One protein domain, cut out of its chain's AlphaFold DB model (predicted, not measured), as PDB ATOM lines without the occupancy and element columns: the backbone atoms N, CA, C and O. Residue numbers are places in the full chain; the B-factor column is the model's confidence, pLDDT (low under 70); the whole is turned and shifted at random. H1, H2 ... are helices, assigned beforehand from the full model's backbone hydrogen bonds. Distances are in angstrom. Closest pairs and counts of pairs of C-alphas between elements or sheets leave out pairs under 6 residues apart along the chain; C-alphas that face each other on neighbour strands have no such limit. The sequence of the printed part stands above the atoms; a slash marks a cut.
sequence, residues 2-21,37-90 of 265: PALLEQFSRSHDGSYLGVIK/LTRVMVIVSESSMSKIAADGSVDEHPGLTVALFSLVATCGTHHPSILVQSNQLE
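AT A GLANCE: This is residues 2 to 21 and 37 to 90 of the 265 residues of an uncharacterized protein of Phytophthora fragariae (UniProt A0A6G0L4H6). Look for two helical hairpins side by side, H1 with H2 and H3 with H4, their four helices at the corners of a small bundle, H1 beside H3 and H2 beside H4. The short helix H5 caps one end, crossing from the end of H4 to the start of H3. The printed part has 74 residues, with five named helices in the order H1 to H5 and no named strand; the class is all helix. It is compact, with a radius of gyration of the C-alphas of 11.4 A and spans of 31 by 27 by 16 A.

IN THESE COORDINATES: Find C-alpha 2 at (250.792, 164.250, 87.926); from there H1 runs through residues 2 to 11. H2 follows at residues 14 to 21. Past the cut, H3 takes residues 37 to 54, 25.3 A long, from C-alpha 37 at (247.099, 158.660, 78.583). H4 takes residues 62 to 78, 24.2 A long, and H5 residues 80 to 86, ending at C-alpha 86 at (248.544, 161.960, 70.312).

HOW THE PARTS SIT: Begin with the hubs H3 and H4, a hairpin: they touch at Ser 45 and Leu 68, closest C-alphas 6.8 A apart, at a shallow tilt of 27 degrees, opposite ways. H2 touches H4, the C-alphas of Gly 14 and Leu 64 closest at 4.0 A, at 6 degrees, the same way. H1 touches H3 with residues 40 to 47 of H3 alone, closest C-alphas Ser 9 and Ser 47, 7.1 A. H5 touches H3 at a steep tilt of 60 degrees, closest C-alphas Thr 38 and Ile 82, 5.3 A. H1 and H4 are apart. In the five helices every O i to N i+4 pair is within hydrogen-bond range.

THE WHOLE: The C-alphas of Glu 60 and Ser 81 are farthest apart, at 31.2 A. Residues 22 to 36 are not printed; C-alphas 21 and 37 stand 10.4 A apart across this cut. Of the links that are printed whole, H1 to H2 and H4 to H5 are tight and H3 to H4 is short. No printed residue is under 70 in pLDDT.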
ATOM      1  N   PRO A   2     250.385 162.832  87.901       90.81
ATOM      2  CA  PRO A   2     250.792 164.250  87.926       90.81
ATOM      3  C   PRO A   2     252.191 164.501  88.510       90.81
ATOM      4  O   PRO A   2     253.018 165.131  87.863       90.81
ATOM      5  N   ALA A   3     252.499 163.910  89.670       93.62
ATOM      6  CA  ALA A   3     253.830 164.018  90.274       93.62
ATOM      7  C   ALA A   3     254.937 163.412  89.390       93.62
ATOM      8  O   ALA A   3     256.048 163.923  89.354       93.62
ATOM      9  N   LEU A   4     254.631 162.339  88.650       94.62
ATOM     10  CA  LEU A   4     255.577 161.701  87.732       94.62
ATOM     11  C   LEU A   4     255.922 162.631  86.560       94.62
ATOM     12  O   LEU A   4     257.094 162.798  86.245       94.62
ATOM     13  N   LEU A   5     254.912 163.281  85.970       95.62
ATOM     14  CA  LEU A   5     255.103 164.271  84.907       95.62
ATOM     15  C   LEU A   5     255.888 165.492  85.391       95.62
ATOM     16  O   LEU A   5     256.759 165.984  84.684       95.62
ATOM     17  N   GLU A   6     255.608 165.962  86.606       94.94
ATOM     18  CA  GLU A   6     256.329 167.086  87.195       94.94
ATOM     19  C   GLU A   6     257.814 166.756  87.401       94.94
ATOM     20  O   GLU A   6     258.678 167.527  86.986       94.94
ATOM     21  N   GLN A   7     258.134 165.588  87.968       95.44
ATOM     22  CA  GLN A   7     259.528 165.161  88.135       95.44
ATOM     23  C   GLN A   7     260.230 164.961  86.791       95.44
ATOM     24  O   GLN A   7     261.375 165.391  86.622       95.44
ATOM     25  N   PHE A   8     259.530 164.386  85.810       97.12
ATOM     26  CA  PHE A   8     260.044 164.261  84.454       97.12
ATOM     27  C   PHE A   8     260.350 165.633  83.835       97.12
ATOM     28  O   PHE A   8     261.469 165.849  83.392       97.12
ATOM     29  N   SER A   9     259.432 166.602  83.893       93.56
ATOM     30  CA  SER A   9     259.653 167.943  83.317       93.56
ATOM     31  C   SER A   9     260.831 168.708  83.935       93.56
ATOM     32  O   SER A   9     261.417 169.578  83.294       93.56
ATOM     33  N   ARG A  10     261.197 168.392  85.183       93.88
ATOM     34  CA  ARG A  10     262.321 169.030  85.883       93.88
ATOM     35  C   ARG A  10     263.661 168.386  85.538       93.88
ATOM     36  O   ARG A  10     264.667 169.084  85.481       93.88
ATOM     37  N   SER A  11     263.680 167.069  85.343       94.88
ATOM     38  CA  SER A  11     264.913 166.276  85.218       94.88
ATOM     39  C   SER A  11     265.217 165.812  83.797       94.88
ATOM     40  O   SER A  11     266.384 165.670  83.450       94.88
ATOM     41  N   HIS A  12     264.184 165.573  82.988       95.62
ATOM     42  CA  HIS A  12     264.246 164.894  81.694       95.62
ATOM     43  C   HIS A  12     264.941 163.522  81.749       95.62
ATOM     44  O   HIS A  12     265.505 163.061  80.759       95.62
ATOM     45  N   ASP A  13     264.887 162.840  82.897       95.19
ATOM     46  CA  ASP A  13     265.440 161.494  83.034       95.19
ATOM     47  C   ASP A  13     264.538 160.461  82.328       95.19
ATOM     48  O   ASP A  13     263.338 160.342  82.606       95.19
ATOM     49  N   GLY A  14     265.135 159.684  81.417       94.75
ATOM     50  CA  GLY A  14     264.469 158.610  80.678       94.75
ATOM     51  C   GLY A  14     263.892 157.504  81.571       94.75
ATOM     52  O   GLY A  14     262.954 156.818  81.156       94.75
ATOM     53  N   SER A  15     264.369 157.352  82.811       96.56
ATOM     54  CA  SER A  15     263.811 156.398  83.781       96.56
ATOM     55  C   SER A  15     262.316 156.639  84.039       96.56
ATOM     56  O   SER A  15     261.534 155.684  84.120       96.56
ATOM     57  N   TYR A  16     261.880 157.902  84.054       97.50
ATOM     58  CA  TYR A  16     260.472 158.263  84.210       97.50
ATOM     59  C   TYR A  16     259.629 157.851  83.000       97.50
ATOM     60  O   TYR A  16     258.521 157.347  83.183       97.50
ATOM     61  N   LEU A  17     260.159 157.972  81.777       97.56
ATOM     62  CA  LEU A  17     259.489 157.441  80.584       97.56
ATOM     63  C   LEU A  17     259.375 155.916  80.643       97.56
ATOM     64  O   LEU A  17     258.358 155.366  80.228       97.56
ATOM     65  N   GLY A  18     260.366 155.233  81.223       96.12
ATOM     66  CA  GLY A  18     260.298 153.798  81.500       96.12
ATOM     67  C   GLY A  18     259.120 153.420  82.406       96.12
ATOM     68  O   GLY A  18     258.414 152.454  82.123       96.12
ATOM     69  N   VAL A  19     258.855 154.207  83.453       97.00
ATOM     70  CA  VAL A  19     257.686 154.006  84.331       97.00
ATOM     71  C   VAL A  19     256.379 154.287  83.588       97.00
ATOM     72  O   VAL A  19     255.439 153.499  83.684       97.00
ATOM     73  N   ILE A  20     256.312 155.378  82.821       96.69
ATOM     74  CA  ILE A  20     255.120 155.739  82.032       96.69
ATOM     75  C   ILE A  20     254.808 154.661  80.994       96.69
ATOM     76  O   ILE A  20     253.654 154.267  80.853       96.69
ATOM     77  N   LYS A  21     255.836 154.121  80.336       96.88
ATOM     78  CA  LYS A  21     255.722 152.991  79.417       96.88
ATOM     79  C   LYS A  21     255.068 151.782  80.085       96.88
ATOM     80  O   LYS A  21     254.151 151.207  79.512       96.88
ATOM     81  N   LEU A  37     245.854 159.182  79.140       95.88
ATOM     82  CA  LEU A  37     247.099 158.660  78.583       95.88
ATOM     83  C   LEU A  37     247.495 159.357  77.279       95.88
ATOM     84  O   LEU A  37     248.680 159.597  77.073       95.88
ATOM     85  N   THR A  38     246.535 159.778  76.454       97.12
ATOM     86  CA  THR A  38     246.816 160.605  75.266       97.12
ATOM     87  C   THR A  38     247.496 161.911  75.663       97.12
ATOM     88  O   THR A  38     248.532 162.264  75.104       97.12
ATOM     89  N   ARG A  39     246.984 162.601  76.692       96.50
ATOM     90  CA  ARG A  39     247.616 163.826  77.214       96.50
ATOM     91  C   ARG A  39     249.013 163.561  77.767       96.50
ATOM     92  O   ARG A  39     249.918 164.352  77.526       96.50
ATOM     93  N   VAL A  40     249.192 162.452  78.490       97.12
ATOM     94  CA  VAL A  40     250.507 162.029  78.993       97.12
ATOM     95  C   VAL A  40     251.479 161.832  77.833       97.12
ATOM     96  O   VAL A  40     252.563 162.404  77.879       97.12
ATOM     97  N   MET A  41     251.082 161.095  76.790       97.94
ATOM     98  CA  MET A  41     251.907 160.837  75.607       97.94
ATOM     99  C   MET A  41     252.337 162.121  74.902       97.94
ATOM    100  O   MET A  41     253.512 162.241  74.560       97.94
ATOM    101  N   VAL A  42     251.427 163.085  74.734       98.12
ATOM    102  CA  VAL A  42     251.748 164.403  74.160       98.12
ATOM    103  C   VAL A  42     252.797 165.116  75.013       98.12
ATOM    104  O   VAL A  42     253.882 165.408  74.521       98.12
ATOM    105  N   ILE A  43     252.524 165.312  76.309       97.75
ATOM    106  CA  ILE A  43     253.405 166.069  77.215       97.75
ATOM    107  C   ILE A  43     254.818 165.486  77.226       97.75
ATOM    108  O   ILE A  43     255.799 166.216  77.090       97.75
ATOM    109  N   VAL A  44     254.936 164.169  77.403       98.00
ATOM    110  CA  VAL A  44     256.253 163.550  77.559       98.00
ATOM    111  C   VAL A  44     257.016 163.472  76.247       98.00
ATOM    112  O   VAL A  44     258.228 163.673  76.259       98.00
ATOM    113  N   SER A  45     256.335 163.234  75.124       98.12
ATOM    114  CA  SER A  45     256.990 163.174  73.814       98.12
ATOM    115  C   SER A  45     257.475 164.555  73.393       98.12
ATOM    116  O   SER A  45     258.648 164.706  73.056       98.12
ATOM    117  N   GLU A  46     256.627 165.580  73.494       97.62
ATOM    118  CA  GLU A  46     256.986 166.952  73.131       97.62
ATOM    119  C   GLU A  46     258.101 167.500  74.020       97.62
ATOM    120  O   GLU A  46     259.069 168.063  73.510       97.62
ATOM    121  N   SER A  47     258.019 167.291  75.337       97.31
ATOM    122  CA  SER A  47     259.064 167.725  76.270       97.31
ATOM    123  C   SER A  47     260.387 166.998  76.014       97.31
ATOM    124  O   SER A  47     261.440 167.633  76.037       97.31
ATOM    125  N   SER A  48     260.355 165.692  75.715       97.88
ATOM    126  CA  SER A  48     261.563 164.923  75.377       97.88
ATOM    127  C   SER A  48     262.197 165.416  74.080       97.88
ATOM    128  O   SER A  48     263.382 165.738  74.056       97.88
ATOM    129  N   MET A  49     261.405 165.510  73.008       97.50
ATOM    130  CA  MET A  49     261.882 165.961  71.700       97.50
ATOM    131  C   MET A  49     262.402 167.399  71.762       97.50
ATOM    132  O   MET A  49     263.461 167.680  71.210       97.50
ATOM    133  N   SER A  50     261.715 168.288  72.487       96.62
ATOM    134  CA  SER A  50     262.155 169.675  72.679       96.62
ATOM    135  C   SER A  50     263.485 169.747  73.422       96.62
ATOM    136  O   SER A  50     264.356 170.518  73.030       96.62
ATOM    137  N   LYS A  51     263.672 168.925  74.464       96.56
ATOM    138  CA  LYS A  51     264.933 168.875  75.210       96.56
ATOM    139  C   LYS A  51     266.085 168.357  74.350       96.56
ATOM    140  O   LYS A  51     267.141 168.980  74.319       96.56
ATOM    141  N   ILE A  52     265.870 167.260  73.623       96.19
ATOM    142  CA  ILE A  52     266.882 166.686  72.726       96.19
ATOM    143  C   ILE A  52     267.249 167.683  71.617       96.19
ATOM    144  O   ILE A  52     268.424 167.862  71.309       96.19
ATOM    145  N   ALA A  53     266.258 168.371  71.042       94.00
ATOM    146  CA  ALA A  53     266.489 169.378  70.012       94.00
ATOM    147  C   ALA A  53     267.242 170.608  70.546       94.00
ATOM    148  O   ALA A  53     268.151 171.095  69.877       94.00
ATOM    149  N   ALA A  54     266.893 171.094  71.742       93.94
ATOM    150  CA  ALA A  54     267.552 172.242  72.370       93.94
ATOM    151  C   ALA A  54     269.036 171.977  72.666       93.94
ATOM    152  O   ALA A  54     269.861 172.877  72.519       93.94
ATOM    153  N   ASP A  55     269.367 170.739  73.030       90.81
ATOM    154  CA  ASP A  55     270.735 170.326  73.343       90.81
ATOM    155  C   ASP A  55     271.497 169.827  72.093       90.81
ATOM    156  O   ASP A  55     272.693 169.552  72.148       90.81
ATOM    157  N   GLY A  56     270.832 169.776  70.934       84.75
ATOM    158  CA  GLY A  56     271.450 169.680  69.609       84.75
ATOM    159  C   GLY A  56     271.794 168.272  69.113       84.75
ATOM    160  O   GLY A  56     272.047 168.109  67.917       84.75
ATOM    161  N   SER A  57     271.779 167.247  69.969       88.75
ATOM    162  CA  SER A  57     272.041 165.861  69.562       88.75
ATOM    163  C   SER A  57     271.323 164.833  70.437       88.75
ATOM    164  O   SER A  57     271.161 165.009  71.643       88.75
ATOM    165  N   VAL A  58     270.955 163.703  69.826       92.25
ATOM    166  CA  VAL A  58     270.453 162.510  70.533       92.25
ATOM    167  C   VAL A  58     271.504 161.881  71.453       92.25
ATOM    168  O   VAL A  58     271.147 161.203  72.415       92.25
ATOM    169  N   ASP A  59     272.788 162.125  71.171       92.75
ATOM    170  CA  ASP A  59     273.918 161.595  71.939       92.75
ATOM    171  C   ASP A  59     274.105 162.306  73.289       92.75
ATOM    172  O   ASP A  59     274.702 161.726  74.193       92.75
ATOM    173  N   GLU A  60     273.558 163.516  73.461       94.38
ATOM    174  CA  GLU A  60     273.596 164.244  74.742       94.38
ATOM    175  C   GLU A  60     272.625 163.646  75.768       94.38
ATOM    176  O   GLU A  60     272.860 163.696  76.975       94.38
ATOM    177  N   HIS A  61     271.537 163.029  75.289       94.44
ATOM    178  CA  HIS A  61     270.500 162.414  76.126       94.44
ATOM    179  C   HIS A  61     270.160 160.999  75.647       94.44
ATOM    180  O   HIS A  61     269.020 160.731  75.242       94.44
ATOM    181  N   PRO A  62     271.115 160.054  75.697       95.69
ATOM    182  CA  PRO A  62     270.922 158.732  75.117       95.69
ATOM    183  C   PRO A  62     269.823 157.954  75.846       95.69
ATOM    184  O   PRO A  62     268.943 157.384  75.206       95.69
ATOM    185  N   GLY A  63     269.796 158.009  77.184       97.00
ATOM    186  CA  GLY A  63     268.765 157.348  77.991       97.00
ATOM    187  C   GLY A  63     267.355 157.879  77.718       97.00
ATOM    188  O   GLY A  63     266.412 157.095  77.614       97.00
ATOM    189  N   LEU A  64     267.208 159.196  77.535       97.56
ATOM    190  CA  LEU A  64     265.931 159.820  77.183       97.56
ATOM    191  C   LEU A  64     265.480 159.419  75.776       97.56
ATOM    192  O   LEU A  64     264.325 159.045  75.587       97.56
ATOM    193  N   THR A  65     266.397 159.446  74.807       97.94
ATOM    194  CA  THR A  65     266.125 159.071  73.412       97.94
ATOM    195  C   THR A  65     265.680 157.612  73.307       97.94
ATOM    196  O   THR A  65     264.635 157.315  72.726       97.94
ATOM    197  N   VAL A  66     266.429 156.695  73.930       98.31
ATOM    198  CA  VAL A  66     266.098 155.263  73.981       98.31
ATOM    199  C   VAL A  66     264.732 155.046  74.637       98.31
ATOM    200  O   VAL A  66     263.899 154.295  74.120       98.31
ATOM    201  N   ALA A  67     264.473 155.718  75.762       98.31
ATOM    202  CA  ALA A  67     263.214 155.571  76.478       98.31
ATOM    203  C   ALA A  67     262.019 156.137  75.692       98.31
ATOM    204  O   ALA A  67     260.952 155.525  75.715       98.31
ATOM    205  N   LEU A  68     262.198 157.236  74.949       98.56
ATOM    206  CA  LEU A  68     261.169 157.806  74.080       98.56
ATOM    207  C   LEU A  68     260.798 156.843  72.946       98.56
ATOM    208  O   LEU A  68     259.618 156.549  72.764       98.56
ATOM    209  N   PHE A  69     261.783 156.294  72.228       98.56
ATOM    210  CA  PHE A  69     261.519 155.303  71.178       98.56
ATOM    211  C   PHE A  69     260.782 154.077  71.721       98.56
ATOM    212  O   PHE A  69     259.785 153.638  71.143       98.56
ATOM    213  N   SER A  70     261.220 153.564  72.875       98.12
ATOM    214  CA  SER A  70     260.561 152.436  73.530       98.12
ATOM    215  C   SER A  70     259.129 152.768  73.960       98.12
ATOM    216  O   SER A  70     258.243 151.934  73.790       98.12
ATOM    217  N   LEU A  71     258.886 153.968  74.491       98.38
ATOM    218  CA  LEU A  71     257.564 154.426  74.915       98.38
ATOM    219  C   LEU A  71     256.582 154.492  73.738       98.38
ATOM    220  O   LEU A  71     255.472 153.971  73.840       98.38
ATOM    221  N   VAL A  72     256.993 155.099  72.620       98.31
ATOM    222  CA  VAL A  72     256.151 155.222  71.421       98.31
ATOM    223  C   VAL A  72     255.839 153.855  70.820       98.31
ATOM    224  O   VAL A  72     254.677 153.584  70.520       98.31
ATOM    225  N   ALA A  73     256.840 152.975  70.714       97.75
ATOM    226  CA  ALA A  73     256.648 151.595  70.273       97.75
ATOM    227  C   ALA A  73     255.611 150.865  71.143       97.75
ATOM    228  O   ALA A  73     254.609 150.378  70.629       97.75
ATOM    229  N   THR A  74     255.789 150.873  72.470       97.25
ATOM    230  CA  THR A  74     254.847 150.240  73.407       97.25
ATOM    231  C   THR A  74     253.443 150.837  73.308       97.25
ATOM    232  O   THR A  74     252.463 150.095  73.342       97.25
ATOM    233  N   CYS A  75     253.315 152.156  73.145       97.56
ATOM    234  CA  CYS A  75     252.013 152.784  72.940       97.56
ATOM    235  C   CYS A  75     251.347 152.290  71.647       97.56
ATOM    236  O   CYS A  75     250.169 151.949  71.674       97.56
ATOM    237  N   GLY A  76     252.096 152.160  70.548       96.38
ATOM    238  CA  GLY A  76     251.590 151.594  69.293       96.38
ATOM    239  C   GLY A  76     251.130 150.138  69.418       96.38
ATOM    240  O   GLY A  76     250.105 149.774  68.846       96.38
ATOM    241  N   THR A  77     251.842 149.323  70.198       94.88
ATOM    242  CA  THR A  77     251.502 147.909  70.424       94.88
ATOM    243  C   THR A  77     250.265 147.731  71.306       94.88
ATOM    244  O   THR A  77     249.395 146.925  70.980       94.88
ATOM    245  N   HIS A  78     250.183 148.456  72.425       94.38
ATOM    246  CA  HIS A  78     249.143 148.241  73.438       94.38
ATOM    247  C   HIS A  78     247.918 149.137  73.246       94.38
ATOM    248  O   HIS A  78     246.796 148.681  73.427       94.38
ATOM    249  N   HIS A  79     248.117 150.390  72.837       95.31
ATOM    250  CA  HIS A  79     247.043 151.369  72.681       95.31
ATOM    251  C   HIS A  79     247.207 152.186  71.387       95.31
ATOM    252  O   HIS A  79     247.421 153.403  71.429       95.31
ATOM    253  N   PRO A  80     247.078 151.552  70.207       95.56
ATOM    254  CA  PRO A  80     247.336 152.193  68.917       95.56
ATOM    255  C   PRO A  80     246.490 153.455  68.677       95.56
ATOM    256  O   PRO A  80     246.991 154.431  68.123       95.56
ATOM    257  N   SER A  81     245.241 153.494  69.161       94.88
ATOM    258  CA  SER A  81     244.391 154.693  69.085       94.88
ATOM    259  C   SER A  81     244.987 155.888  69.829       94.88
ATOM    260  O   SER A  81     244.897 157.011  69.341       94.88
ATOM    261  N   ILE A  82     245.617 155.656  70.986       96.38
ATOM    262  CA  ILE A  82     246.257 156.706  71.790       96.38
ATOM    263  C   ILE A  82     247.452 157.277  71.031       96.38
ATOM    264  O   ILE A  82     247.605 158.496  70.956       96.38
ATOM    265  N   LEU A  83     248.269 156.416  70.412       97.44
ATOM    266  CA  LEU A  83     249.397 156.868  69.602       97.44
ATOM    267  C   LEU A  83     248.922 157.747  68.437       97.44
ATOM    268  O   LEU A  83     249.434 158.855  68.264       97.44
ATOM    269  N   VAL A  84     247.900 157.305  67.698       97.00
ATOM    270  CA  VAL A  84     247.331 158.079  66.583       97.00
ATOM    271  C   VAL A  84     246.787 159.424  67.064       97.00
ATOM    272  O   VAL A  84     247.155 160.462  66.517       97.00
ATOM    273  N   GLN A  85     245.962 159.427  68.115       96.50
ATOM    274  CA  GLN A  85     245.339 160.641  68.660       96.50
ATOM    275  C   GLN A  85     246.355 161.621  69.252       96.50
ATOM    276  O   GLN A  85     246.147 162.829  69.193       96.50
ATOM    277  N   SER A  86     247.460 161.116  69.804       97.00
ATOM    278  CA  SER A  86     248.544 161.960  70.312       97.00
ATOM    279  C   SER A  86     249.318 162.670  69.196       97.00
ATOM    280  O   SER A  86     249.977 163.670  69.466       97.00
ATOM    281  N   ASN A  87     249.254 162.166  67.957       96.62
ATOM    282  CA  ASN A  87     249.968 162.680  66.786       96.62
ATOM    283  C   ASN A  87     251.500 162.805  66.961       96.62
ATOM    284  O   ASN A  87     252.143 163.642  66.334       96.62
ATOM    285  N   GLN A  88     252.107 161.970  67.811       97.12
ATOM    286  CA  GLN A  88     253.542 162.062  68.124       97.12
ATOM    287  C   GLN A  88     254.439 161.245  67.183       97.12
ATOM    288  O   GLN A  88     255.645 161.479  67.115       97.12
ATOM    289  N   LEU A  89     253.866 160.295  66.435       98.06
ATOM    290  CA  LEU A  89     254.625 159.352  65.611       98.06
ATOM    291  C   LEU A  89     255.521 160.046  64.570       98.06
ATOM    292  O   LEU A  89     256.666 159.645  64.384       98.06
ATOM    293  N   GLU A  90     255.025 161.097  63.917       97.75
ATOM    294  CA  GLU A  90     255.785 161.836  62.900       97.75
ATOM    295  C   GLU A  90     257.022 162.530  63.485       97.75
ATOM    296  O   GLU A  90     258.118 162.398  62.940       97.75
TER     297      GLU A  90